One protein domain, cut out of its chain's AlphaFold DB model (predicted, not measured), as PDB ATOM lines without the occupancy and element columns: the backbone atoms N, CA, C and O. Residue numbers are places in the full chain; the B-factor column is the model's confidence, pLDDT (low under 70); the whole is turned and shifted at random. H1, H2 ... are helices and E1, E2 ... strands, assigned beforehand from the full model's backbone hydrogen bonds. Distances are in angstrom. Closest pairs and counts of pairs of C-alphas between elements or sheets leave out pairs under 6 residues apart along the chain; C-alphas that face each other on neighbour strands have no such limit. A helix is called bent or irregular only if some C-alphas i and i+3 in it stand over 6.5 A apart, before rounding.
ATOM      1  N   ARG A   2     203.841 209.134  95.735       85.62
ATOM      2  CA  ARG A   2     204.470 207.858  96.145       85.62
ATOM      3  C   ARG A   2     205.449 207.914  97.330       85.62
ATOM      4  O   ARG A   2     205.325 207.069  98.204       85.62
ATOM      5  N   VAL A   3     206.360 208.889  97.389       88.69
ATOM      6  CA  VAL A   3     207.306 209.046  98.518       88.69
ATOM      7  C   VAL A   3     206.560 209.218  99.847       88.69
ATOM      8  O   VAL A   3     206.664 208.356 100.712       88.69
ATOM      9  N   ALA A   4     205.709 210.244  99.962       87.69
ATOM     10  CA  ALA A   4     204.916 210.522 101.162       87.69
ATOM     11  C   ALA A   4     204.053 209.336 101.631       87.69
ATOM     12  O   ALA A   4     203.869 209.140 102.828       87.69
ATOM     13  N   PHE A   5     203.561 208.496 100.712       88.94
ATOM     14  CA  PHE A   5     202.893 207.245 101.082       88.94
ATOM     15  C   PHE A   5     203.818 206.311 101.886       88.94
ATOM     16  O   PHE A   5     203.398 205.797 102.922       88.94
ATOM     17  N   TYR A   6     205.075 206.135 101.466       88.38
ATOM     18  CA  TYR A   6     206.060 205.347 102.209       88.38
ATOM     19  C   TYR A   6     206.515 206.036 103.504       88.38
ATOM     20  O   TYR A   6     206.611 205.363 104.525       88.38
ATOM     21  N   GLU A   7     206.684 207.361 103.526       89.38
ATOM     22  CA  GLU A   7     206.973 208.115 104.763       89.38
ATOM     23  C   GLU A   7     205.893 207.886 105.847       89.38
ATOM     24  O   GLU A   7     206.190 207.773 107.040       89.38
ATOM     25  N   ILE A   8     204.616 207.798 105.441       88.44
ATOM     26  CA  ILE A   8     203.480 207.502 106.331       88.44
ATOM     27  C   ILE A   8     203.522 206.048 106.837       88.44
ATOM     28  O   ILE A   8     203.093 205.782 107.964       88.44
ATOM     29  N   LEU A   9     204.040 205.104 106.040       81.06
ATOM     30  CA  LEU A   9     204.257 203.718 106.473       81.06
ATOM     31  C   LEU A   9     205.453 203.591 107.429       81.06
ATOM     32  O   LEU A   9     205.322 202.905 108.442       81.06
ATOM     33  N   ALA A  10     206.556 204.295 107.153       84.38
ATOM     34  CA  ALA A  10     207.769 204.344 107.974       84.38
ATOM     35  C   ALA A  10     207.574 205.043 109.337       84.38
ATOM     36  O   ALA A  10     208.399 204.896 110.233       84.38
ATOM     37  N   GLY A  11     206.463 205.770 109.520       83.44
ATOM     38  CA  GLY A  11     206.050 206.336 110.809       83.44
ATOM     39  C   GLY A  11     206.362 207.822 111.006       83.44
ATOM     40  O   GLY A  11     205.890 208.406 111.981       83.44
ATOM     41  N   MET A  12     207.037 208.474 110.057       84.06
ATOM     42  CA  MET A  12     207.489 209.871 110.193       84.06
ATOM     43  C   MET A  12     206.334 210.872 110.402       84.06
ATOM     44  O   MET A  12     206.494 211.932 111.004       84.06
ATOM     45  N   TRP A  13     205.123 210.503 109.974       85.12
ATOM     46  CA  TRP A  13     203.905 211.312 110.090       85.12
ATOM     47  C   TRP A  13     203.042 211.010 111.336       85.12
ATOM     48  O   TRP A  13     201.898 211.462 111.411       85.12
ATOM     49  N   VAL A  14     203.548 210.272 112.338       76.31
ATOM     50  CA  VAL A  14     202.779 209.853 113.539       76.31
ATOM     51  C   VAL A  14     202.110 211.017 114.289       76.31
ATOM     52  O   VAL A  14     200.992 210.857 114.786       76.31
ATOM     53  N   ARG A  15     202.726 212.210 114.318       78.19
ATOM     54  CA  ARG A  15     202.151 213.408 114.969       78.19
ATOM     55  C   ARG A  15     200.851 213.905 114.313       78.19
ATOM     56  O   ARG A  15     200.070 214.577 114.980       78.19
ATOM     57  N   ASN A  16     200.567 213.513 113.067       81.19
ATOM     58  CA  ASN A  16     199.343 213.881 112.343       81.19
ATOM     59  C   ASN A  16     198.170 212.911 112.609       81.19
ATOM     60  O   ASN A  16     197.080 213.077 112.058       81.19
ATOM     61  N   GLY A  17     198.366 211.911 113.476       75.56
ATOM     62  CA  GLY A  17     197.321 211.006 113.952       75.56
ATOM     63  C   GLY A  17     196.857 209.960 112.932       75.56
ATOM     64  O   GLY A  17     197.280 209.916 111.781       75.56
ATOM     65  N   LEU A  18     195.941 209.083 113.356       76.06
ATOM     66  CA  LEU A  18     195.506 207.917 112.568       76.06
ATOM     67  C   LEU A  18     194.848 208.262 111.216       76.06
ATOM     68  O   LEU A  18     194.758 207.395 110.347       76.06
ATOM     69  N   GLN A  19     194.412 209.508 111.012       79.94
ATOM     70  CA  GLN A  19     193.766 209.950 109.775       79.94
ATOM     71  C   GLN A  19     194.716 209.915 108.566       79.94
ATOM     72  O   GLN A  19     194.293 209.485 107.494       79.94
ATOM     73  N   ILE A  20     195.997 210.278 108.736       82.50
ATOM     74  CA  ILE A  20     196.983 210.242 107.639       82.50
ATOM     75  C   ILE A  20     197.267 208.794 107.200       82.50
ATOM     76  O   ILE A  20     197.289 208.486 106.008       82.50
ATOM     77  N   LYS A  21     197.345 207.864 108.164       79.06
ATOM     78  CA  LYS A  21     197.477 206.422 107.902       79.06
ATOM     79  C   LYS A  21     196.219 205.848 107.241       79.06
ATOM     80  O   LYS A  21     196.329 205.009 106.353       79.06
ATOM     81  N   GLY A  22     195.034 206.342 107.604       80.62
ATOM     82  CA  GLY A  22     193.780 206.026 106.914       80.62
ATOM     83  C   GLY A  22     193.778 206.459 105.443       80.62
ATOM     84  O   GLY A  22     193.394 205.675 104.581       80.62
ATOM     85  N   GLN A  23     194.266 207.665 105.135       83.25
ATOM     86  CA  GLN A  23     194.390 208.155 103.756       83.25
ATOM     87  C   GLN A  23     195.390 207.327 102.933       83.25
ATOM     88  O   GLN A  23     195.061 206.930 101.815       83.25
ATOM     89  N   ALA A  24     196.551 206.983 103.501       81.56
ATOM     90  CA  ALA A  24     197.516 206.087 102.859       81.56
ATOM     91  C   ALA A  24     196.918 204.698 102.560       81.56
ATOM     92  O   ALA A  24     197.140 204.151 101.482       81.56
ATOM     93  N   MET A  25     196.097 204.150 103.462       79.94
ATOM     94  CA  MET A  25     195.388 202.886 103.224       79.94
ATOM     95  C   MET A  25     194.314 203.003 102.133       79.94
ATOM     96  O   MET A  25     194.116 202.052 101.385       79.94
ATOM     97  N   THR A  26     193.635 204.147 101.999       80.06
ATOM     98  CA  THR A  26     192.677 204.392 100.902       80.06
ATOM     99  C   THR A  26     193.366 204.512  99.541       80.06
ATOM    100  O   THR A  26     192.852 203.975  98.564       80.06
ATOM    101  N   TYR A  27     194.547 205.132  99.478       80.56
ATOM    102  CA  TYR A  27     195.341 205.262  98.246       80.56
ATOM    103  C   TYR A  27     195.696 203.903  97.608       80.56
ATOM    104  O   TYR A  27     195.712 203.795  96.383       80.56
ATOM    105  N   ILE A  28     195.892 202.854  98.422       72.31
ATOM    106  CA  ILE A  28     196.160 201.472  97.971       72.31
ATOM    107  C   ILE A  28     194.939 200.531  98.004       72.31
ATOM    108  O   ILE A  28     195.081 199.325  97.802       72.31
ATOM    109  N   GLN A  29     193.727 201.028  98.268       68.56
ATOM    110  CA  GLN A  29     192.530 200.182  98.210       68.56
ATOM    111  C   GLN A  29     192.180 199.840  96.759       68.56
ATOM    112  O   GLN A  29     192.041 200.726  95.920       68.56
ATOM    113  N   CYS A  30     191.914 198.558  96.488       50.88
ATOM    114  CA  CYS A  30     191.517 198.039  95.169       50.88
ATOM    115  C   CYS A  30     190.316 198.753  94.521       50.88
ATOM    116  O   CYS A  30     190.132 198.694  93.314       50.88
ATOM    117  N   ASN A  31     189.483 199.416  95.327       50.47
ATOM    118  CA  ASN A  31     188.313 200.162  94.863       50.47
ATOM    119  C   ASN A  31     188.686 201.507  94.212       50.47
ATOM    120  O   ASN A  31     187.841 202.120  93.565       50.47
ATOM    121  N   PHE A  32     189.916 201.982  94.433       62.78
ATOM    122  CA  PHE A  32     190.403 203.299  94.020       62.78
ATOM    123  C   PHE A  32     191.776 203.256  93.335       62.78
ATOM    124  O   PHE A  32     192.153 204.246  92.716       62.78
ATOM    125  N   CYS A  33     192.513 202.140  93.416       61.25
ATOM    126  CA  CYS A  33     193.904 202.041  92.969       61.25
ATOM    127  C   CYS A  33     194.107 202.454  91.502       61.25
ATOM    128  O   CYS A  33     194.983 203.273  91.229       61.25
ATOM    129  N   ASN A  34     193.211 202.021  90.607       59.22
ATOM    130  CA  ASN A  34     193.196 202.385  89.186       59.22
ATOM    131  C   ASN A  34     193.188 203.918  88.977       59.22
ATOM    132  O   ASN A  34     193.884 204.452  88.123       59.22
ATOM    133  N   SER A  35     192.457 204.652  89.823       66.00
ATOM    134  CA  SER A  35     192.368 206.122  89.796       66.00
ATOM    135  C   SER A  35     193.341 206.827  90.755       66.00
ATOM    136  O   SER A  35     193.217 208.031  90.966       66.00
ATOM    137  N   MET A  36     194.266 206.089  91.378       79.56
ATOM    138  CA  MET A  36     195.214 206.587  92.379       79.56
ATOM    139  C   MET A  36     196.597 205.945  92.187       79.56
ATOM    140  O   MET A  36     197.371 206.386  91.341       79.56
ATOM    141  N   VAL A  37     196.926 204.910  92.967       77.31
ATOM    142  CA  VAL A  37     198.275 204.333  93.042       77.31
ATOM    143  C   VAL A  37     198.759 203.660  91.744       77.31
ATOM    144  O   VAL A  37     199.970 203.627  91.506       77.31
ATOM    145  N   ASP A  38     197.846 203.188  90.891       72.19
ATOM    146  CA  ASP A  38     198.160 202.550  89.604       72.19
ATOM    147  C   ASP A  38     198.336 203.590  88.486       72.19
ATOM    148  O   ASP A  38     199.195 203.430  87.618       72.19
ATOM    149  N   ALA A  39     197.574 204.689  88.533       73.50
ATOM    150  CA  ALA A  39     197.768 205.844  87.656       73.50
ATOM    151  C   ALA A  39     199.102 206.549  87.962       73.50
ATOM    152  O   ALA A  39     199.864 206.851  87.045       73.50
ATOM    153  N   ASP A  40     199.426 206.727  89.248       83.44
ATOM    154  CA  ASP A  40     200.734 207.216  89.697       83.44
ATOM    155  C   ASP A  40     201.876 206.290  89.246       83.44
ATOM    156  O   ASP A  40     202.919 206.779  88.812       83.44
ATOM    157  N   LEU A  41     201.701 204.960  89.319       80.88
ATOM    158  CA  LEU A  41     202.683 204.005  88.783       80.88
ATOM    159  C   LEU A  41     202.858 204.164  87.280       80.88
ATOM    160  O   LEU A  41     203.989 204.301  86.830       80.88
ATOM    161  N   TYR A  42     201.765 204.166  86.517       79.12
ATOM    162  CA  TYR A  42     201.813 204.260  85.062       79.12
ATOM    163  C   TYR A  42     202.499 205.553  84.601       79.12
ATOM    164  O   TYR A  42     203.377 205.513  83.743       79.12
ATOM    165  N   LEU A  43     202.187 206.691  85.227       80.88
ATOM    166  CA  LEU A  43     202.867 207.959  84.953       80.88
ATOM    167  C   LEU A  43     204.362 207.899  85.306       80.88
ATOM    168  O   LEU A  43     205.193 208.306  84.497       80.88
ATOM    169  N   LEU A  44     204.728 207.344  86.468       86.12
ATOM    170  CA  LEU A  44     206.134 207.183  86.866       86.12
ATOM    171  C   LEU A  44     206.897 206.190  85.974       86.12
ATOM    172  O   LEU A  44     208.083 206.391  85.727       86.12
ATOM    173  N   GLN A  45     206.231 205.161  85.449       84.06
ATOM    174  CA  GLN A  45     206.780 204.233  84.462       84.06
ATOM    175  C   GLN A  45     206.984 204.920  83.111       84.06
ATOM    176  O   GLN A  45     208.067 204.813  82.542       84.06
ATOM    177  N   VAL A  46     206.011 205.690  82.616       80.44
ATOM    178  CA  VAL A  46     206.188 206.501  81.402       80.44
ATOM    179  C   VAL A  46     207.355 207.478  81.592       80.44
ATOM    180  O   VAL A  46     208.235 207.527  80.737       80.44
ATOM    181  N   CYS A  47     207.478 208.147  82.743       83.50
ATOM    182  CA  CYS A  47     208.666 208.944  83.067       83.50
ATOM    183  C   CYS A  47     209.966 208.114  83.057       83.50
ATOM    184  O   CYS A  47     210.951 208.558  82.473       83.50
ATOM    185  N   ALA A  48     209.981 206.901  83.619       85.12
ATOM    186  CA  ALA A  48     211.139 206.001  83.577       85.12
ATOM    187  C   ALA A  48     211.504 205.522  82.154       85.12
ATOM    188  O   ALA A  48     212.667 205.214  81.894       85.12
ATOM    189  N   THR A  49     210.549 205.483  81.215       81.25
ATOM    190  CA  THR A  49     210.839 205.185  79.798       81.25
ATOM    191  C   THR A  49     211.384 206.391  79.034       81.25
ATOM    192  O   THR A  49     212.175 206.194  78.117       81.25
ATOM    193  N   GLN A  50     211.049 207.626  79.419       81.00
ATOM    194  CA  GLN A  50     211.469 208.843  78.699       81.00
ATOM    195  C   GLN A  50     212.694 209.560  79.306       81.00
ATOM    196  O   GLN A  50     213.390 210.288  78.603       81.00
ATOM    197  N   ILE A  51     212.976 209.374  80.599       86.62
ATOM    198  CA  ILE A  51     214.106 209.998  81.314       86.62
ATOM    199  C   ILE A  51     215.329 209.059  81.284       86.62
ATOM    200  O   ILE A  51     215.192 207.840  81.170       86.62
ATOM    201  N   SER A  52     216.548 209.607  81.381       88.12
ATOM    202  CA  SER A  52     217.757 208.783  81.489       88.12
ATOM    203  C   SER A  52     217.792 208.011  82.825       88.12
ATOM    204  O   SER A  52     217.479 208.589  83.872       88.12
ATOM    205  N   PRO A  53     218.204 206.725  82.833       88.81
ATOM    206  CA  PRO A  53     218.221 205.899  84.044       88.81
ATOM    207  C   PRO A  53     218.953 206.517  85.238       88.81
ATOM    208  O   PRO A  53     218.462 206.472  86.364       88.81
ATOM    209  N   GLU A  54     220.096 207.148  84.974       88.25
ATOM    210  CA  GLU A  54     220.944 207.812  85.967       88.25
ATOM    211  C   GLU A  54     220.240 208.997  86.647       88.25
ATOM    212  O   GLU A  54     220.236 209.081  87.875       88.25
ATOM    213  N   MET A  55     219.562 209.859  85.877       90.06
ATOM    214  CA  MET A  55     218.783 210.975  86.433       90.06
ATOM    215  C   MET A  55     217.572 210.478  87.224       90.06
ATOM    216  O   MET A  55     217.293 210.994  88.306       90.06
ATOM    217  N   PHE A  56     216.858 209.469  86.709       93.25
ATOM    218  CA  PHE A  56     215.677 208.924  87.381       93.25
ATOM    219  C   PHE A  56     216.044 208.288  88.730       93.25
ATOM    220  O   PHE A  56     215.440 208.622  89.749       93.25
ATOM    221  N   LEU A  57     217.061 207.422  88.767       92.62
ATOM    222  CA  LEU A  57     217.484 206.745  89.997       92.62
ATOM    223  C   LEU A  57     218.097 207.705  91.018       92.62
ATOM    224  O   LEU A  57     217.765 207.603  92.195       92.62
ATOM    225  N   THR A  58     218.918 208.666  90.584       90.31
ATOM    226  CA  THR A  58     219.466 209.692  91.489       90.31
ATOM    227  C   THR A  58     218.333 210.506  92.117       90.31
ATOM    228  O   THR A  58     218.285 210.641  93.337       90.31
ATOM    229  N   THR A  59     217.334 210.917  91.321       91.38
ATOM    230  CA  THR A  59     216.130 211.594  91.834       91.38
ATOM    231  C   THR A  59     215.367 210.722  92.840       91.38
ATOM    232  O   THR A  59     214.881 211.232  93.843       91.38
ATOM    233  N   VAL A  60     215.252 209.407  92.622       92.88
ATOM    234  CA  VAL A  60     214.596 208.501  93.586       92.88
ATOM    235  C   VAL A  60     215.389 208.414  94.898       92.88
ATOM    236  O   VAL A  60     214.798 208.578  95.963       92.88
ATOM    237  N   ILE A  61     216.711 208.229  94.840       91.31
ATOM    238  CA  ILE A  61     217.592 208.127  96.020       91.31
ATOM    239  C   ILE A  61     217.567 209.428  96.845       91.31
ATOM    240  O   ILE A  61     217.455 209.379  98.072       91.31
ATOM    241  N   GLU A  62     217.596 210.588  96.181       88.94
ATOM    242  CA  GLU A  62     217.413 211.900  96.814       88.94
ATOM    243  C   GLU A  62     216.036 212.035  97.473       88.94
ATOM    244  O   GLU A  62     215.942 212.419  98.637       88.94
ATOM    245  N   LYS A  63     214.950 211.724  96.748       90.12
ATOM    246  CA  LYS A  63     213.580 211.942  97.242       90.12
ATOM    247  C   LYS A  63     213.148 210.956  98.322       90.12
ATOM    248  O   LYS A  63     212.254 211.296  99.079       90.12
ATOM    249  N   PHE A  64     213.766 209.782  98.431       91.88
ATOM    250  CA  PHE A  64     213.583 208.893  99.585       91.88
ATOM    251  C   PHE A  64     214.502 209.245 100.772       91.88
ATOM    252  O   PHE A  64     214.399 208.597 101.809       91.88
ATOM    253  N   HIS A  65     215.360 210.268 100.655       88.62
ATOM    254  CA  HIS A  65     216.296 210.724 101.694       88.62
ATOM    255  C   HIS A  65     217.334 209.669 102.135       88.62
ATOM    256  O   HIS A  65     217.896 209.752 103.225       88.62
ATOM    257  N   VAL A  66     217.636 208.698 101.263       88.88
ATOM    258  CA  VAL A  66     218.528 207.556 101.553       88.88
ATOM    259  C   VAL A  66     219.965 207.737 101.049       88.88
ATOM    260  O   VAL A  66     220.787 206.843 101.227       88.88
ATOM    261  N   MET A  67     220.312 208.886 100.455       87.00
ATOM    262  CA  MET A  67     221.682 209.159  99.979       87.00
ATOM    263  C   MET A  67     222.723 209.121 101.113       87.00
ATOM    264  O   MET A  67     223.847 208.670 100.901       87.00
ATOM    265  N   ASP A  68     222.350 209.520 102.332       81.81
ATOM    266  CA  ASP A  68     223.226 209.416 103.506       81.81
ATOM    267  C   ASP A  68     223.473 207.959 103.912       81.81
ATOM    268  O   ASP A  68     224.601 207.590 104.238       81.81
ATOM    269  N   TRP A  69     222.468 207.089 103.770       84.62
ATOM    270  CA  TRP A  69     222.642 205.647 103.954       84.62
ATOM    271  C   TRP A  69     223.579 205.039 102.902       84.62
ATOM    272  O   TRP A  69     224.272 204.067 103.200       84.62
ATOM    273  N   MET A  70     223.664 205.611 101.696       86.00
ATOM    274  CA  MET A  70     224.582 205.139 100.647       86.00
ATOM    275  C   MET A  70     226.060 205.475 100.917       86.00
ATOM    276  O   MET A  70     226.927 204.977 100.202       86.00
ATOM    277  N   SER A  71     226.368 206.271 101.948       83.69
ATOM    278  CA  SER A  71     227.747 206.571 102.349       83.69
ATOM    279  C   SER A  71     228.457 205.352 102.950       83.69
ATOM    280  O   SER A  71     227.885 204.634 103.778       83.69
ATOM    281  N   LEU A  72     229.728 205.138 102.595       79.69
ATOM    282  CA  LEU A  72     230.613 204.173 103.269       79.69
ATOM    283  C   LEU A  72     231.392 204.763 104.462       79.69
ATOM    284  O   LEU A  72     232.220 204.064 105.050       79.69
ATOM    285  N   ALA A  73     231.138 206.018 104.846       71.50
ATOM    286  CA  ALA A  73     231.820 206.661 105.965       71.50
ATOM    287  C   ALA A  73     231.618 205.905 107.303       71.50
ATOM    288  O   ALA A  73     230.545 205.343 107.553       71.50
ATOM    289  N   PRO A  74     232.613 205.905 108.214       61.00
ATOM    290  CA  PRO A  74     232.441 205.351 109.554       61.00
ATOM    291  C   PRO A  74     231.300 206.037 110.326       61.00
ATOM    292  O   PRO A  74     231.205 207.264 110.347       61.00
ATOM    293  N   TYR A  75     230.500 205.231 111.032       50.31
ATOM    294  CA  TYR A  75     229.213 205.547 111.698       50.31
ATOM    295  C   TYR A  75     229.221 206.686 112.755       50.31
ATOM    296  O   TYR A  75     228.241 206.903 113.457       50.31
ATOM    297  N   VAL A  76     230.329 207.412 112.912       49.41
ATOM    298  CA  VAL A  76     230.496 208.510 113.881       49.41
ATOM    299  C   VAL A  76     230.190 209.885 113.260       49.41
ATOM    300  O   VAL A  76     230.009 210.843 114.003       49.41
ATOM    301  N   VAL A  77     230.140 209.999 111.923       47.94
ATOM    302  CA  VAL A  77     230.114 211.305 111.222       47.94
ATOM    303  C   VAL A  77     228.826 211.558 110.423       47.94
ATOM    304  O   VAL A  77     228.366 212.691 110.352       47.94
ATOM    305  N   SER A  78     228.198 210.531 109.844       51.22
ATOM    306  CA  SER A  78     227.009 210.689 108.992       51.22
ATOM    307  C   SER A  78     225.694 210.643 109.787       51.22
ATOM    308  O   SER A  78     224.979 209.641 109.745       51.22
ATOM    309  N   GLN A  79     225.356 211.718 110.505       55.59
ATOM    310  CA  GLN A  79     223.965 211.938 110.921       55.59
ATOM    311  C   GLN A  79     223.165 212.462 109.723       55.59
ATOM    312  O   GLN A  79     223.523 213.486 109.141       55.59
ATOM    313  N   ASN A  80     222.098 211.754 109.348       60.94
ATOM    314  CA  ASN A  80     221.178 212.198 108.308       60.94
ATOM    315  C   ASN A  80     220.487 213.486 108.783       60.94
ATOM    316  O   ASN A  80     219.907 213.530 109.865       60.94
ATOM    317  N   SER A  81     220.570 214.559 107.995       62.62
ATOM    318  CA  SER A  81     220.035 215.874 108.402       62.62
ATOM    319  C   SER A  81     218.500 215.951 108.412       62.62
ATOM    320  O   SER A  81     217.939 216.949 108.870       62.62
ATOM    321  N   PHE A  82     217.824 214.919 107.893       73.12
ATOM    322  CA  PHE A  82     216.373 214.870 107.715       73.12
ATOM    323  C   PHE A  82     215.709 213.642 108.360       73.12
ATOM    324  O   PHE A  82     214.565 213.748 108.804       73.12
ATOM    325  N   LEU A  83     216.395 212.493 108.423       74.44
ATOM    326  CA  LEU A  83     215.890 211.279 109.075       74.44
ATOM    327  C   LEU A  83     216.521 211.087 110.460       74.44
ATOM    328  O   LEU A  83     217.742 211.093 110.600       74.44
ATOM    329  N   ASP A  84     215.691 210.822 111.469       69.94
ATOM    330  CA  ASP A  84     216.158 210.192 112.705       69.94
ATOM    331  C   ASP A  84     216.693 208.780 112.392       69.94
ATOM    332  O   ASP A  84     216.172 208.083 111.515       69.94
ATOM    333  N   SER A  85     217.700 208.308 113.135       65.62
ATOM    334  CA  SER A  85     218.400 207.041 112.840       65.62
ATOM    335  C   SER A  85     217.550 205.768 113.005       65.62
ATOM    336  O   SER A  85     217.990 204.675 112.642       65.62
ATOM    337  N   GLU A  86     216.318 205.890 113.509       75.25
ATOM    338  CA  GLU A  86     215.302 204.829 113.498       75.25
ATOM    339  C   GLU A  86     214.524 204.725 112.168       75.25
ATOM    340  O   GLU A  86     213.863 203.715 111.918       75.25
ATOM    341  N   HIS A  87     214.621 205.728 111.287       81.94
ATOM    342  CA  HIS A  87     213.890 205.811 110.017       81.94
ATOM    343  C   HIS A  87     214.741 205.537 108.765       81.94
ATOM    344  O   HIS A  87     214.169 205.175 107.735       81.94
ATOM    345  N   ASP A  88     216.076 205.617 108.841       79.38
ATOM    346  CA  ASP A  88     216.981 205.368 107.702       79.38
ATOM    347  C   ASP A  88     216.732 204.003 107.014       79.38
ATOM    348  O   ASP A  88     216.478 203.937 105.808       79.38
ATOM    349  N   THR A  89     216.760 202.895 107.770       83.69
ATOM    350  CA  THR A  89     216.573 201.543 107.204       83.69
ATOM    351  C   THR A  89     215.143 201.306 106.677       83.69
ATOM    352  O   THR A  89     215.021 200.827 105.548       83.69
ATOM    353  N   PRO A  90     214.053 201.682 107.386       86.56
ATOM    354  CA  PRO A  90     212.692 201.640 106.831       86.56
ATOM    355  C   PRO A  90     212.489 202.455 105.541       86.56
ATOM    356  O   PRO A  90     211.709 202.050 104.672       86.56
ATOM    357  N   MET A  91     213.184 203.588 105.380       89.62
ATOM    358  CA  MET A  91     213.115 204.392 104.153       89.62
ATOM    359  C   MET A  91     213.892 203.758 102.990       89.62
ATOM    360  O   MET A  91     213.414 203.798 101.853       89.62
ATOM    361  N   LEU A  92     215.016 203.078 103.253       89.44
ATOM    362  CA  LEU A  92     215.691 202.244 102.249       89.44
ATOM    363  C   LEU A  92     214.823 201.062 101.805       89.44
ATOM    364  O   LEU A  92     214.657 200.832 100.608       89.44
ATOM    365  N   GLU A  93     214.242 200.336 102.758       88.31
ATOM    366  CA  GLU A  93     213.343 199.208 102.499       88.31
ATOM    367  C   GLU A  93     212.151 199.643 101.627       88.31
ATOM    368  O   GLU A  93     211.818 199.000 100.628       88.31
ATOM    369  N   SER A  94     211.592 200.816 101.930       89.75
ATOM    370  CA  SER A  94     210.555 201.475 101.134       89.75
ATOM    371  C   SER A  94     211.015 201.859  99.721       89.75
ATOM    372  O   SER A  94     210.268 201.664  98.761       89.75
ATOM    373  N   CYS A  95     212.238 202.376  99.570       92.19
ATOM    374  CA  CYS A  95     212.822 202.750  98.280       92.19
ATOM    375  C   CYS A  95     213.026 201.525  97.369       92.19
ATOM    376  O   CYS A  95     212.622 201.536  96.204       92.19
ATOM    377  N   LEU A  96     213.587 200.436  97.905       88.81
ATOM    378  CA  LEU A  96     213.766 199.182  97.164       88.81
ATOM    379  C   LEU A  96     212.415 198.530  96.823       88.81
ATOM    380  O   LEU A  96     212.215 198.088  95.690       88.81
ATOM    381  N   THR A  97     211.451 198.557  97.750       85.19
ATOM    382  CA  THR A  97     210.072 198.098  97.505       85.19
ATOM    383  C   THR A  97     209.401 198.905  96.391       85.19
ATOM    384  O   THR A  97     208.729 198.334  95.529       85.19
ATOM    385  N   PHE A  98     209.590 200.230  96.358       91.12
ATOM    386  CA  PHE A  98     209.084 201.082  95.283       91.12
ATOM    387  C   PHE A  98     209.683 200.701  93.923       91.12
ATOM    388  O   PHE A  98     208.925 200.533  92.968       91.12
ATOM    389  N   LEU A  99     211.002 200.495  93.833       88.00
ATOM    390  CA  LEU A  99     211.651 200.059  92.591       88.00
ATOM    391  C   LEU A  99     211.140 198.680  92.139       88.00
ATOM    392  O   LEU A  99     210.735 198.536  90.987       88.00
ATOM    393  N   ALA A 100     211.052 197.696  93.041       80.69
ATOM    394  CA  ALA A 100     210.509 196.368  92.729       80.69
ATOM    395  C   ALA A 100     209.046 196.426  92.251       80.69
ATOM    396  O   ALA A 100     208.671 195.728  91.306       80.69
ATOM    397  N   THR A 101     208.235 197.311  92.840       78.94
ATOM    398  CA  THR A 101     206.858 197.584  92.396       78.94
ATOM    399  C   THR A 101     206.841 198.180  90.981       78.94
ATOM    400  O   THR A 101     206.102 197.711  90.113       78.94
ATOM    401  N   LEU A 102     207.679 199.194  90.731       82.75
ATOM    402  CA  LEU A 102     207.740 199.940  89.472       82.75
ATOM    403  C   LEU A 102     208.185 199.067  88.285       82.75
ATOM    404  O   LEU A 102     207.717 199.276  87.167       82.75
ATOM    405  N   MET A 103     209.066 198.087  88.515       78.88
ATOM    406  CA  MET A 103     209.597 197.211  87.460       78.88
ATOM    407  C   MET A 103     208.663 196.050  87.074       78.88
ATOM    408  O   MET A 103     208.769 195.543  85.949       78.88
ATOM    409  N   ASN A 104     207.768 195.627  87.978       68.06
ATOM    410  CA  ASN A 104     206.957 194.411  87.819       68.06
ATOM    411  C   ASN A 104     205.467 194.649  87.544       68.06
ATOM    412  O   ASN A 104     204.880 193.878  86.789       68.06
ATOM    413  N   ILE A 105     204.843 195.713  88.071       66.44
ATOM    414  CA  ILE A 105     203.418 195.994  87.798       66.44
ATOM    415  C   ILE A 105     203.273 196.616  86.399       66.44
ATOM    416  O   ILE A 105     203.203 197.830  86.236       66.44
ATOM    417  N   ARG A 106     203.281 195.768  85.363       58.94
ATOM    418  CA  ARG A 106     203.326 196.146  83.931       58.94
ATOM    419  C   ARG A 106     201.956 196.279  83.260       58.94
ATOM    420  O   ARG A 106     201.888 196.588  82.072       58.94
ATOM    421  N   THR A 107     200.877 196.057  84.008       56.22
ATOM    422  CA  THR A 107     199.495 195.882  83.518       56.22
ATOM    423  C   THR A 107     198.998 196.976  82.571       56.22
ATOM    424  O   THR A 107     198.197 196.684  81.692       56.22
ATOM    425  N   ASN A 108     199.484 198.211  82.723       55.47
ATOM    426  CA  ASN A 108     199.054 199.362  81.923       55.47
ATOM    427  C   ASN A 108     199.995 199.677  80.734       55.47
ATOM    428  O   ASN A 108     199.627 200.462  79.864       55.47
ATOM    429  N   PRO A 236     210.795 199.484  81.263       79.94
ATOM    430  CA  PRO A 236     211.291 200.186  82.446       79.94
ATOM    431  C   PRO A 236     212.426 199.453  83.189       79.94
ATOM    432  O   PRO A 236     213.205 200.123  83.869       79.94
ATOM    433  N   ARG A 237     212.621 198.131  83.007       82.94
ATOM    434  CA  ARG A 237     213.802 197.386  83.513       82.94
ATOM    435  C   ARG A 237     215.126 197.959  82.999       82.94
ATOM    436  O   ARG A 237     216.154 197.703  83.620       82.94
ATOM    437  N   LYS A 238     215.134 198.820  81.968       84.81
ATOM    438  CA  LYS A 238     216.326 199.602  81.587       84.81
ATOM    439  C   LYS A 238     216.918 200.426  82.740       84.81
ATOM    440  O   LYS A 238     218.115 200.698  82.715       84.81
ATOM    441  N   LEU A 239     216.128 200.781  83.764       88.25
ATOM    442  CA  LEU A 239     216.650 201.405  84.987       88.25
ATOM    443  C   LEU A 239     217.685 200.514  85.694       88.25
ATOM    444  O   LEU A 239     218.722 201.008  86.130       88.25
ATOM    445  N   LEU A 240     217.444 199.201  85.750       88.62
ATOM    446  CA  LEU A 240     218.302 198.226  86.433       88.62
ATOM    447  C   LEU A 240     219.652 198.008  85.730       88.62
ATOM    448  O   LEU A 240     220.566 197.445  86.322       88.62
ATOM    449  N   ARG A 241     219.805 198.486  84.488       85.62
ATOM    450  CA  ARG A 241     221.095 198.514  83.783       85.62
ATOM    451  C   ARG A 241     221.985 199.683  84.232       85.62
ATOM    452  O   ARG A 241     223.152 199.729  83.866       85.62
ATOM    453  N   SER A 242     221.483 200.652  85.005       90.06
ATOM    454  CA  SER A 242     222.269 201.842  85.348       90.06
ATOM    455  C   SER A 242     223.403 201.560  86.336       90.06
ATOM    456  O   SER A 242     223.206 200.941  87.381       90.06
ATOM    457  N   ARG A 243     224.577 202.147  86.091       90.00
ATOM    458  CA  ARG A 243     225.683 202.277  87.058       90.00
ATOM    459  C   ARG A 243     225.273 202.789  88.443       90.00
ATOM    460  O   ARG A 243     225.834 202.314  89.425       90.00
ATOM    461  N   VAL A 244     224.264 203.662  88.544       92.31
ATOM    462  CA  VAL A 244     223.732 204.130  89.840       92.31
ATOM    463  C   VAL A 244     223.058 202.987  90.607       92.31
ATOM    464  O   VAL A 244     223.287 202.832  91.804       92.31
ATOM    465  N   PHE A 245     222.283 202.142  89.918       93.38
ATOM    466  CA  PHE A 245     221.683 200.946  90.514       93.38
ATOM    467  C   PHE A 245     222.761 199.933  90.931       93.38
ATOM    468  O   PHE A 245     222.729 199.432  92.053       93.38
ATOM    469  N   HIS A 246     223.765 199.695  90.079       92.25
ATOM    470  CA  HIS A 246     224.896 198.822  90.410       92.25
ATOM    471  C   HIS A 246     225.654 199.292  91.668       92.25
ATOM    472  O   HIS A 246     225.972 198.475  92.531       92.25
ATOM    473  N   ALA A 247     225.903 200.601  91.806       90.69
ATOM    474  CA  ALA A 247     226.573 201.182  92.972       90.69
ATOM    475  C   ALA A 247     225.712 201.091  94.245       90.69
ATOM    476  O   ALA A 247     226.213 200.711  95.302       90.69
ATOM    477  N   MET A 248     224.404 201.347  94.136       91.56
ATOM    478  CA  MET A 248     223.447 201.166  95.231       91.56
ATOM    479  C   MET A 248     223.446 199.715  95.750       91.56
ATOM    480  O   MET A 248     223.555 199.486  96.955       91.56
ATOM    481  N   VAL A 249     223.390 198.725  94.850       91.81
ATOM    482  CA  VAL A 249     223.453 197.298  95.213       91.81
ATOM    483  C   VAL A 249     224.810 196.931  95.825       91.81
ATOM    484  O   VAL A 249     224.845 196.205  96.820       91.81
ATOM    485  N   PHE A 250     225.920 197.465  95.299       92.19
ATOM    486  CA  PHE A 250     227.247 197.268  95.888       92.19
ATOM    487  C   PHE A 250     227.295 197.730  97.350       92.19
ATOM    488  O   PHE A 250     227.756 196.976  98.206       92.19
ATOM    489  N   VAL A 251     226.795 198.933  97.659       89.31
ATOM    490  CA  VAL A 251     226.801 199.466  99.033       89.31
ATOM    491  C   VAL A 251     225.942 198.612  99.969       89.31
ATOM    492  O   VAL A 251     226.404 198.278 101.061       89.31
ATOM    493  N   VAL A 252     224.740 198.195  99.547       90.06
ATOM    494  CA  VAL A 252     223.875 197.313 100.353       90.06
ATOM    495  C   VAL A 252     224.587 195.998 100.693       90.06
ATOM    496  O   VAL A 252     224.644 195.612 101.862       90.06
ATOM    497  N   LEU A 253     225.186 195.339  99.695       90.06
ATOM    498  CA  LEU A 253     225.898 194.072  99.887       90.06
ATOM    499  C   LEU A 253     227.188 194.243 100.706       90.06
ATOM    500  O   LEU A 253     227.487 193.408 101.558       90.06
ATOM    501  N   TYR A 254     227.933 195.336 100.509       89.31
ATOM    502  CA  TYR A 254     229.134 195.637 101.291       89.31
ATOM    503  C   TYR A 254     228.793 195.827 102.772       89.31
ATOM    504  O   TYR A 254     229.453 195.237 103.629       89.31
ATOM    505  N   LYS A 255     227.736 196.591 103.077       87.81
ATOM    506  CA  LYS A 255     227.266 196.827 104.449       87.81
ATOM    507  C   LYS A 255     226.766 195.548 105.123       87.81
ATOM    508  O   LYS A 255     227.120 195.311 106.277       87.81
ATOM    509  N   ALA A 256     226.037 194.702 104.394       86.44
ATOM    510  CA  ALA A 256     225.587 193.397 104.874       86.44
ATOM    511  C   ALA A 256     226.754 192.444 105.204       86.44
ATOM    512  O   ALA A 256     226.792 191.856 106.284       86.44
ATOM    513  N   VAL A 257     227.744 192.319 104.310       85.44
ATOM    514  CA  VAL A 257     228.908 191.435 104.520       85.44
ATOM    515  C   VAL A 257     229.792 191.916 105.676       85.44
ATOM    516  O   VAL A 257     230.261 191.097 106.464       85.44
ATOM    517  N   HIS A 258     229.997 193.227 105.824       81.38
ATOM    518  CA  HIS A 258     230.884 193.798 106.851       81.38
ATOM    519  C   HIS A 258     230.187 194.088 108.195       81.38
ATOM    520  O   HIS A 258     230.719 194.828 109.022       81.38
ATOM    521  N   GLY A 259     229.019 193.485 108.444       62.94
ATOM    522  CA  GLY A 259     228.380 193.473 109.763       62.94
ATOM    523  C   GLY A 259     227.715 194.785 110.184       62.94
ATOM    524  O   GLY A 259     227.526 195.008 111.381       62.94
ATOM    525  N   GLN A 260     227.348 195.655 109.238       67.94
ATOM    526  CA  GLN A 260     226.395 196.731 109.526       67.94
ATOM    527  C   GLN A 260     224.972 196.150 109.577       67.94
ATOM    528  O   GLN A 260     224.673 195.154 108.920       67.94
ATOM    529  N   ASN A 261     224.090 196.750 110.380       67.56
ATOM    530  CA  ASN A 261     222.786 196.174 110.731       67.56
ATOM    531  C   ASN A 261     221.729 196.349 109.615       67.56
ATOM    532  O   ASN A 261     220.794 197.141 109.745       67.56
ATOM    533  N   VAL A 262     221.916 195.647 108.494       82.25
ATOM    534  CA  VAL A 262     221.012 195.615 107.330       82.25
ATOM    535  C   VAL A 262     219.902 194.577 107.556       82.25
ATOM    536  O   VAL A 262     220.187 193.470 108.005       82.25
ATOM    537  N   SER A 263     218.640 194.903 107.240       84.50
ATOM    538  CA  SER A 263     217.528 193.947 107.386       84.50
ATOM    539  C   SER A 263     217.586 192.837 106.327       84.50
ATOM    540  O   SER A 263     217.988 193.062 105.182       84.50
ATOM    541  N   GLU A 264     217.121 191.635 106.681       83.56
ATOM    542  CA  GLU A 264     216.976 190.518 105.734       83.56
ATOM    543  C   GLU A 264     216.088 190.891 104.538       83.56
ATOM    544  O   GLU A 264     216.356 190.474 103.412       83.56
ATOM    545  N   HIS A 265     215.077 191.742 104.753       78.44
ATOM    546  CA  HIS A 265     214.190 192.201 103.686       78.44
ATOM    547  C   HIS A 265     214.886 193.169 102.713       78.44
ATOM    548  O   HIS A 265     214.736 193.016 101.502       78.44
ATOM    549  N   VAL A 266     215.722 194.093 103.205       86.81
ATOM    550  CA  VAL A 266     216.574 194.948 102.354       86.81
ATOM    551  C   VAL A 266     217.553 194.107 101.530       86.81
ATOM    552  O   VAL A 266     217.716 194.367 100.336       86.81
ATOM    553  N   MET A 267     218.160 193.070 102.121       86.31
ATOM    554  CA  MET A 267     219.025 192.141 101.379       86.31
ATOM    555  C   MET A 267     218.246 191.388 100.291       86.31
ATOM    556  O   MET A 267     218.675 191.374  99.139       86.31
ATOM    557  N   ALA A 268     217.081 190.822 100.620       81.50
ATOM    558  CA  ALA A 268     216.240 190.098  99.669       81.50
ATOM    559  C   ALA A 268     215.777 190.983  98.496       81.50
ATOM    560  O   ALA A 268     215.880 190.574  97.341       81.50
ATOM    561  N   LEU A 269     215.331 192.217  98.766       82.31
ATOM    562  CA  LEU A 269     214.913 193.167  97.730       82.31
ATOM    563  C   LEU A 269     216.074 193.590  96.816       82.31
ATOM    564  O   LEU A 269     215.886 193.705  95.605       82.31
ATOM    565  N   ALA A 270     217.274 193.804  97.366       87.44
ATOM    566  CA  ALA A 270     218.456 194.149  96.576       87.44
ATOM    567  C   ALA A 270     218.923 192.986  95.681       87.44
ATOM    568  O   ALA A 270     219.274 193.211  94.522       87.44
ATOM    569  N   LEU A 271     218.879 191.747  96.189       88.50
ATOM    570  CA  LEU A 271     219.189 190.539  95.419       88.50
ATOM    571  C   LEU A 271     218.166 190.297  94.302       88.50
ATOM    572  O   LEU A 271     218.561 190.090  93.159       88.50
ATOM    573  N   TYR A 272     216.870 190.411  94.601       84.56
ATOM    574  CA  TYR A 272     215.788 190.257  93.625       84.56
ATOM    575  C   TYR A 272     215.864 191.291  92.488       84.56
ATOM    576  O   TYR A 272     215.747 190.955  91.311       84.56
ATOM    577  N   LEU A 273     216.139 192.561  92.806       85.62
ATOM    578  CA  LEU A 273     216.342 193.585  91.778       85.62
ATOM    579  C   LEU A 273     217.604 193.330  90.932       85.62
ATOM    580  O   LEU A 273     217.627 193.691  89.755       85.62
ATOM    581  N   LEU A 274     218.646 192.710  91.499       88.12
ATOM    582  CA  LEU A 274     219.851 192.324  90.758       88.12
ATOM    583  C   LEU A 274     219.599 191.112  89.845       88.12
ATOM    584  O   LEU A 274     220.071 191.098  88.710       88.12
ATOM    585  N   GLU A 275     218.815 190.136  90.297       84.69
ATOM    586  CA  GLU A 275     218.337 189.004  89.494       84.69
ATOM    587  C   GLU A 275     217.545 189.499  88.272       84.69
ATOM    588  O   GLU A 275     217.900 189.185  87.136       84.69
ATOM    589  N   MET A 276     216.582 190.405  88.474       79.50
ATOM    590  CA  MET A 276     215.850 191.068  87.385       79.50
ATOM    591  C   MET A 276     216.753 191.853  86.414       79.50
ATOM    592  O   MET A 276     216.425 191.982  85.227       79.50
ATOM    593  N   ALA A 277     217.880 192.397  86.887       84.94
ATOM    594  CA  ALA A 277     218.872 193.051  86.033       84.94
ATOM    595  C   ALA A 277     219.596 192.030  85.137       84.94
ATOM    596  O   ALA A 277     219.793 192.286  83.949       84.94
ATOM    597  N   VAL A 278     219.936 190.853  85.680       83.25
ATOM    598  CA  VAL A 278     220.558 189.743  84.936       83.25
ATOM    599  C   VAL A 278     219.591 189.154  83.905       83.25
ATOM    600  O   VAL A 278     219.989 188.961  82.757       83.25
ATOM    601  N   GLU A 279     218.320 188.936  84.264       76.25
ATOM    602  CA  GLU A 279     217.274 188.479  83.331       76.25
ATOM    603  C   GLU A 279     217.093 189.413  82.124       76.25
ATOM    604  O   GLU A 279     216.790 188.961  81.020       76.25
ATOM    605  N   SER A 280     217.239 190.725  82.337       72.56
ATOM    606  CA  SER A 280     216.967 191.761  81.330       72.56
ATOM    607  C   SER A 280     218.214 192.266  80.590       72.56
ATOM    608  O   SER A 280     218.137 193.258  79.854       72.56
ATOM    609  N   ALA A 281     219.354 191.585  80.734       71.88
ATOM    610  CA  ALA A 281     220.574 191.850  79.974       71.88
ATOM    611  C   ALA A 281     220.494 191.298  78.534       71.88
ATOM    612  O   ALA A 281     219.909 190.247  78.274       71.88
ATOM    613  N   GLU A 282     221.096 191.997  77.568       60.81
ATOM    614  CA  GLU A 282     220.966 191.648  76.146       60.81
ATOM    615  C   GLU A 282     221.990 190.605  75.646       60.81
ATOM    616  O   GLU A 282     223.078 190.466  76.209       60.81
ATOM    617  N   PRO A 283     221.720 189.898  74.525       54.97
ATOM    618  CA  PRO A 283     222.608 188.847  74.003       54.97
ATOM    619  C   PRO A 283     224.037 189.291  73.640       54.97
ATOM    620  O   PRO A 283     224.918 188.443  73.479       54.97
ATOM    621  N   PHE A 284     224.284 190.599  73.492       50.38
ATOM    622  CA  PHE A 284     225.623 191.158  73.276       50.38
ATOM    623  C   PHE A 284     226.447 191.254  74.573       50.38
ATOM    624  O   PHE A 284     227.654 191.005  74.535       50.38
ATOM    625  N   ASP A 285     225.796 191.499  75.717       51.62
ATOM    626  CA  ASP A 285     226.400 191.462  77.061       51.62
ATOM    627  C   ASP A 285     226.930 190.047  77.381       51.62
ATOM    628  O   ASP A 285     227.973 189.867  78.002       51.62
ATOM    629  N   GLN A 286     226.261 189.011  76.859       51.00
ATOM    630  CA  GLN A 286     226.624 187.604  77.067       51.00
ATOM    631  C   GLN A 286     227.850 187.121  76.265       51.00
ATOM    632  O   GLN A 286     228.361 186.032  76.538       51.00
ATOM    633  N   LYS A 287     228.298 187.847  75.226       45.44
ATOM    634  CA  LYS A 287     229.215 187.292  74.199       45.44
ATOM    635  C   LYS A 287     230.506 188.065  73.944       45.44
ATOM    636  O   LYS A 287     231.316 187.605  73.135       45.44
ATOM    637  N   SER A 288     230.765 189.169  74.645       48.31
ATOM    638  CA  SER A 288     232.057 189.863  74.562       48.31
ATOM    639  C   SER A 288     232.906 189.665  75.831       48.31
ATOM    640  O   SER A 288     232.474 189.916  76.944       48.31
ATOM    641  N   GLN A 289     234.141 189.181  75.645       51.06
ATOM    642  CA  GLN A 289     235.207 189.107  76.662       51.06
ATOM    643  C   GLN A 289     234.968 188.257  77.933       51.06
ATOM    644  O   GLN A 289     235.392 188.629  79.025       51.06
ATOM    645  N   VAL A 290     234.450 187.027  77.799       46.47
ATOM    646  CA  VAL A 290     234.469 186.044  78.912       46.47
ATOM    647  C   VAL A 290     235.897 185.775  79.437       46.47
ATOM    648  O   VAL A 290     236.062 185.546  80.634       46.47
ATOM    649  N   CYS A 291     236.921 185.878  78.576       42.28
ATOM    650  CA  CYS A 291     238.334 185.625  78.896       42.28
ATOM    651  C   CYS A 291     239.281 186.778  78.491       42.28
ATOM    652  O   CYS A 291     240.219 186.563  77.721       42.28
ATOM    653  N   GLN A 292     239.077 187.995  79.006       44.94
ATOM    654  CA  GLN A 292     240.159 188.990  79.091       44.94
ATOM    655  C   GLN A 292     240.332 189.459  80.536       44.94
ATOM    656  O   GLN A 292     239.396 189.929  81.175       44.94
ATOM    657  N   GLN A 293     241.546 189.294  81.061       42.41
ATOM    658  CA  GLN A 293     241.907 189.701  82.413       42.41
ATOM    659  C   GLN A 293     242.311 191.178  82.381       42.41
ATOM    660  O   GLN A 293     243.468 191.508  82.111       42.41
ATOM    661  N   THR A 294     241.339 192.069  82.587       42.12
ATOM    662  CA  THR A 294     241.566 193.519  82.626       42.12
ATOM    663  C   THR A 294     242.663 193.846  83.637       42.12
ATOM    664  O   THR A 294     242.670 193.322  84.753       42.12
ATOM    665  N   ARG A 295     243.625 194.691  83.245       43.12
ATOM    666  CA  ARG A 295     244.693 195.130  84.154       43.12
ATOM    667  C   ARG A 295     244.097 195.836  85.371       43.12
ATOM    668  O   ARG A 295     243.128 196.577  85.243       43.12
ATOM    669  N   LEU A 296     244.750 195.644  86.516       45.38
ATOM    670  CA  LEU A 296     244.502 196.381  87.753       45.38
ATOM    671  C   LEU A 296     244.826 197.871  87.556       45.38
ATOM    672  O   LEU A 296     245.941 198.318  87.819       45.38
ATOM    673  N   GLU A 297     243.847 198.631  87.077       50.59
ATOM    674  CA  GLU A 297     243.767 200.065  87.330       50.59
ATOM    675  C   GLU A 297     243.224 200.262  88.750       50.59
ATOM    676  O   GLU A 297     242.251 199.622  89.149       50.59
ATOM    677  N   THR A 298     243.864 201.124  89.535       54.16
ATOM    678  CA  THR A 298     243.415 201.452  90.891       54.16
ATOM    679  C   THR A 298     242.201 202.371  90.815       54.16
ATOM    680  O   THR A 298     242.348 203.586  90.681       54.16
ATOM    681  N   ASN A 299     241.005 201.786  90.888       63.28
ATOM    682  CA  ASN A 299     239.751 202.527  90.989       63.28
ATOM    683  C   ASN A 299     239.662 203.203  92.371       63.28
ATOM    684  O   ASN A 299     239.195 202.601  93.339       63.28
ATOM    685  N   GLU A 300     240.146 204.443  92.444       69.44
ATOM    686  CA  GLU A 300     239.841 205.393  93.515       69.44
ATOM    687  C   GLU A 300     238.561 206.149  93.141       69.44
ATOM    688  O   GLU A 300     238.526 206.862  92.137       69.44
ATOM    689  N   ILE A 301     237.508 205.982  93.934       82.69
ATOM    690  CA  ILE A 301     236.160 206.511  93.676       82.69
ATOM    691  C   ILE A 301     235.764 207.455  94.824       82.69
ATOM    692  O   ILE A 301     236.305 207.330  95.921       82.69
ATOM    693  N   LYS A 302     234.857 208.416  94.604       81.19
ATOM    694  CA  LYS A 302     234.309 209.244  95.697       81.19
ATOM    695  C   LYS A 302     233.061 208.621  96.314       81.19
ATOM    696  O   LYS A 302     232.210 208.079  95.608       81.19
ATOM    697  N   ASP A 303     232.930 208.767  97.625       80.19
ATOM    698  CA  ASP A 303     231.701 208.462  98.350       80.19
ATOM    699  C   ASP A 303     230.530 209.344  97.871       80.19
ATOM    700  O   ASP A 303     230.744 210.442  97.355       80.19
ATOM    701  N   ARG A 304     229.290 208.851  98.006       79.38
ATOM    702  CA  ARG A 304     228.025 209.477  97.539       79.38
ATOM    703  C   ARG A 304     227.906 209.808  96.030       79.38
ATOM    704  O   ARG A 304     226.788 209.892  95.531       79.38
ATOM    705  N   GLU A 305     228.988 209.930  95.255       82.69
ATOM    706  CA  GLU A 305     228.967 210.226  93.806       82.69
ATOM    707  C   GLU A 305     228.647 208.970  92.953       82.69
ATOM    708  O   GLU A 305     229.410 208.594  92.062       82.69
ATOM    709  N   LEU A 306     227.523 208.291  93.232       85.19
ATOM    710  CA  LEU A 306     227.185 206.938  92.739       85.19
ATOM    711  C   LEU A 306     227.265 206.751  91.207       85.19
ATOM    712  O   LEU A 306     227.610 205.668  90.738       85.19
ATOM    713  N   GLY A 307     226.996 207.793  90.410       83.00
ATOM    714  CA  GLY A 307     227.130 207.744  88.943       83.00
ATOM    715  C   GLY A 307     228.575 207.576  88.444       83.00
ATOM    716  O   GLY A 307     228.798 207.071  87.344       83.00
ATOM    717  N   SER A 308     229.568 207.942  89.264       84.19
ATOM    718  CA  SER A 308     231.002 207.842  88.943       84.19
ATOM    719  C   SER A 308     231.621 206.468  89.237       84.19
ATOM    720  O   SER A 308     232.723 206.184  88.766       84.19
ATOM    721  N   TRP A 309     230.926 205.602  89.988       84.44
ATOM    722  CA  TRP A 309     231.481 204.345  90.515       84.44
ATOM    723  C   TRP A 309     231.807 203.316  89.423       84.44
ATOM    724  O   TRP A 309     232.691 202.478  89.606       84.44
ATOM    725  N   TYR A 310     231.137 203.395  88.268       86.56
ATOM    726  CA  TYR A 310     231.369 202.511  87.127       86.56
ATOM    727  C   TYR A 310     231.493 203.286  85.810       86.56
ATOM    728  O   TYR A 310     230.764 204.242  85.537       86.56
ATOM    729  N   LYS A 311     232.408 202.827  84.947       78.00
ATOM    730  CA  LYS A 311     232.740 203.481  83.667       78.00
ATOM    731  C   LYS A 311     231.673 203.296  82.574       78.00
ATOM    732  O   LYS A 311     231.763 203.947  81.537       78.00
ATOM    733  N   SER A 312     230.696 202.408  82.772       82.12
ATOM    734  CA  SER A 312     229.605 202.130  81.824       82.12
ATOM    735  C   SER A 312     228.387 201.523  82.527       82.12
ATOM    736  O   SER A 312     228.493 201.060  83.661       82.12
ATOM    737  N   ASP A 313     227.257 201.451  81.828       83.19
ATOM    738  CA  ASP A 313     226.025 200.773  82.262       83.19
ATOM    739  C   ASP A 313     226.016 199.256  81.938       83.19
ATOM    740  O   ASP A 313     224.965 198.633  81.814       83.19
ATOM    741  N   TRP A 314     227.185 198.631  81.743       81.50
ATOM    742  CA  TRP A 314     227.285 197.211  81.376       81.50
ATOM    743  C   TRP A 314     227.344 196.329  82.628       81.50
ATOM    744  O   TRP A 314     228.401 196.180  83.251       81.50
ATOM    745  N   LEU A 315     226.211 195.714  82.981       83.31
ATOM    746  CA  LEU A 315     226.052 194.838  84.150       83.31
ATOM    747  C   LEU A 315     227.151 193.762  84.230       83.31
ATOM    748  O   LEU A 315     227.768 193.585  85.281       83.31
ATOM    749  N   SER A 316     227.464 193.096  83.112       79.44
ATOM    750  CA  SER A 316     228.487 192.037  83.048       79.44
ATOM    751  C   SER A 316     229.896 192.506  83.441       79.44
ATOM    752  O   SER A 316     230.671 191.734  84.015       79.44
ATOM    753  N   SER A 317     230.220 193.772  83.158       81.12
ATOM    754  CA  SER A 317     231.496 194.414  83.485       81.12
ATOM    755  C   SER A 317     231.508 194.915  84.928       81.12
ATOM    756  O   SER A 317     232.467 194.686  85.671       81.12
ATOM    757  N   ASN A 318     230.411 195.537  85.360       87.12
ATOM    758  CA  ASN A 318     230.290 196.160  86.676       87.12
ATOM    759  C   ASN A 318     230.260 195.121  87.805       87.12
ATOM    760  O   ASN A 318     230.956 195.288  88.804       87.12
ATOM    761  N   LEU A 319     229.573 193.988  87.602       85.31
ATOM    762  CA  LEU A 319     229.567 192.849  88.533       85.31
ATOM    763  C   LEU A 319     230.978 192.325  88.865       85.31
ATOM    764  O   LEU A 319     231.227 191.872  89.984       85.31
ATOM    765  N   ARG A 320     231.891 192.390  87.884       83.06
ATOM    766  CA  ARG A 320     233.285 191.913  87.957       83.06
ATOM    767  C   ARG A 320     234.286 192.995  88.367       83.06
ATOM    768  O   ARG A 320     235.445 192.678  88.625       83.06
ATOM    769  N   THR A 321     233.882 194.261  88.359       83.25
ATOM    770  CA  THR A 321     234.781 195.388  88.618       83.25
ATOM    771  C   THR A 321     235.072 195.479  90.109       83.25
ATOM    772  O   THR A 321     234.154 195.558  90.923       83.25
ATOM    773  N   VAL A 322     236.360 195.467  90.458       84.31
ATOM    774  CA  VAL A 322     236.824 195.662  91.834       84.31
ATOM    775  C   VAL A 322     236.884 197.162  92.137       84.31
ATOM    776  O   VAL A 322     237.457 197.942  91.368       84.31
ATOM    777  N   ILE A 323     236.281 197.555  93.256       84.69
ATOM    778  CA  ILE A 323     236.382 198.883  93.857       84.69
ATOM    779  C   ILE A 323     237.451 198.787  94.941       84.69
ATOM    780  O   ILE A 323     237.264 198.100  95.944       84.69
ATOM    781  N   ASN A 324     238.593 199.441  94.731       82.19
ATOM    782  CA  ASN A 324     239.737 199.311  95.633       82.19
ATOM    783  C   ASN A 324     239.592 200.248  96.836       82.19
ATOM    784  O   ASN A 324     239.748 199.811  97.975       82.19
ATOM    785  N   VAL A 325     239.296 201.526  96.580       80.38
ATOM    786  CA  VAL A 325     239.308 202.596  97.586       80.38
ATOM    787  C   VAL A 325     238.177 203.590  97.316       80.38
ATOM    788  O   VAL A 325     238.044 204.085  96.195       80.38
ATOM    789  N   VAL A 326     237.407 203.925  98.352       83.00
ATOM    790  CA  VAL A 326     236.377 204.976  98.317       83.00
ATOM    791  C   VAL A 326     236.816 206.140  99.205       83.00
ATOM    792  O   VAL A 326     237.013 205.971 100.404       83.00
ATOM    793  N   LYS A 327     237.007 207.323  98.619       79.44
ATOM    794  CA  LYS A 327     237.403 208.555  99.316       79.44
ATOM    795  C   LYS A 327     236.191 209.224  99.946       79.44
ATOM    796  O   LYS A 327     235.173 209.389  99.276       79.44
ATOM    797  N   VAL A 328     236.325 209.625 101.205       78.81
ATOM    798  CA  VAL A 328     235.281 210.311 101.974       78.81
ATOM    799  C   VAL A 328     235.711 211.765 102.140       78.81
ATOM    800  O   VAL A 328     236.791 212.026 102.664       78.81
TER     801      VAL A 328
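AT A GLANCE: This is residues 2 to 108 and 236 to 328 of the 1260 residues of the protein "E3 ubiquitin-protein ligase" of Blattella germanica (UniProt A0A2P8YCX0). The core is a triangle of three helices in which H8 packs on both H5 and H7, which stay apart from each other; H4 lies on the side of H5 and H7 away from H8, packing on one end of H7 and close to H5, and H6 crosses one end of this helical core. The helical hairpin of H1 and H2 packs on H5 at one end of the longest axis, H3 runs from the foot of H2 to H6, and a small pair of strands, E1 and E2, lies at the opposite end beyond H7, reached by a long link from H8. There are 200 printed residues, with nine named helices and two named strands in the order H1 H2 H3 H4 H5 H6 H7 H8 E1 H9 E2; the sheet E1 = E2 is parallel. The class is mostly helix, and the helix packing is mostly crossed. The whole is compact, with a radius of gyration of the C-alphas of 18.2 A, and spans 59 by 44 by 27 A.

IN THESE COORDINATES: Start at the sheet: E1 is residues 300 to 302, and E2, residues 323 to 327, runs 11.2 A to C-alpha 327 at (237.403, 208.555, 99.316). Between them H9 is residues 315 to 318. Find C-alpha 88 at (216.981, 205.368, 107.702); from there the longest helix, H5, residues 88 to 104, runs 24.8 A. H8, residues 264 to 279, measures 22.5 A, and H7, residues 243 to 257, 20.8 A. H6 is residues 236 to 241, neither bent nor irregular, but only just: C-alphas 236 and 239 are 6.1 A apart. H4 is residues 53 to 63, 15.2 A, and H3 residues 37 to 50, 20.0 A. H2 is residues 18 to 27, 14.6 A, and H1, residues 2 to 10, begins at C-alpha 2 at (204.470, 207.858, 96.145).

HOW THE PARTS SIT: E1 and E2 are parallel, their directions 47 degrees apart; look at N 301 and O 325, 3.0 A, and N 327 and O 301, 2.8 A, within hydrogen-bond range. E1, H9 and E2 form a strand-helix-strand unit, two parallel neighbour strands with a helix between, and its crossover is right-handed. H7 is apart from both strands but touches H9 with residues 243 to 246 alone, closest at the C-alphas of His 246 and Asn 318, 7.1 A. H7 and H8 form a helical hairpin at a steep tilt of 39 degrees, closest at the C-alphas of Val 249 and Ala 270, 6.1 A. H8 touches H5 at a shallow tilt of 30 degrees, the same way, with the C-alphas of Glu 93 and Val 266 at 5.3 A. H6 is about perpendicular to H8, at 82 degrees, and touches it at the C-alphas of Leu 240 and Ala 277, 5.2 A. H4 touches H6 at the C-alphas of Pro 53 and Leu 239, 4.9 A, and H7 at those of Glu 54 and Val 244, 6.0 A. H3 touches H6 with residues 45 to 49 alone, closest at the C-alphas of Thr 49 and Pro 236, 5.7 A. H1 touches H5 at the C-alphas of Ala 10 and Pro 90, 5.7 A, and forms a helical hairpin with H2, closest at the C-alphas of Phe 5 and Ala 24, 5.8 A. In H1, H2, H3, H4, H5, H7 and H8 every O i to N i+4 pair is within hydrogen-bond range; H6 has 0 of 2 but 3 of 3 O i to N i+3 pairs, and H9 is too short for an i+4 pair.

THE WHOLE: The two C-alphas farthest apart are those of Gly 17 and Cys 291, 59.6 A. Residues 109 to 235 are not printed, and C-alphas 108 and 236 are 12.3 A apart across the cut. The links H4 to H5, H8 to E1 and E1 to H9 are long. The mean pLDDT of the printed part is 77.9; 44 residues are under 70, among them residues 29 to 35, 74 to 81 and 282 to 300.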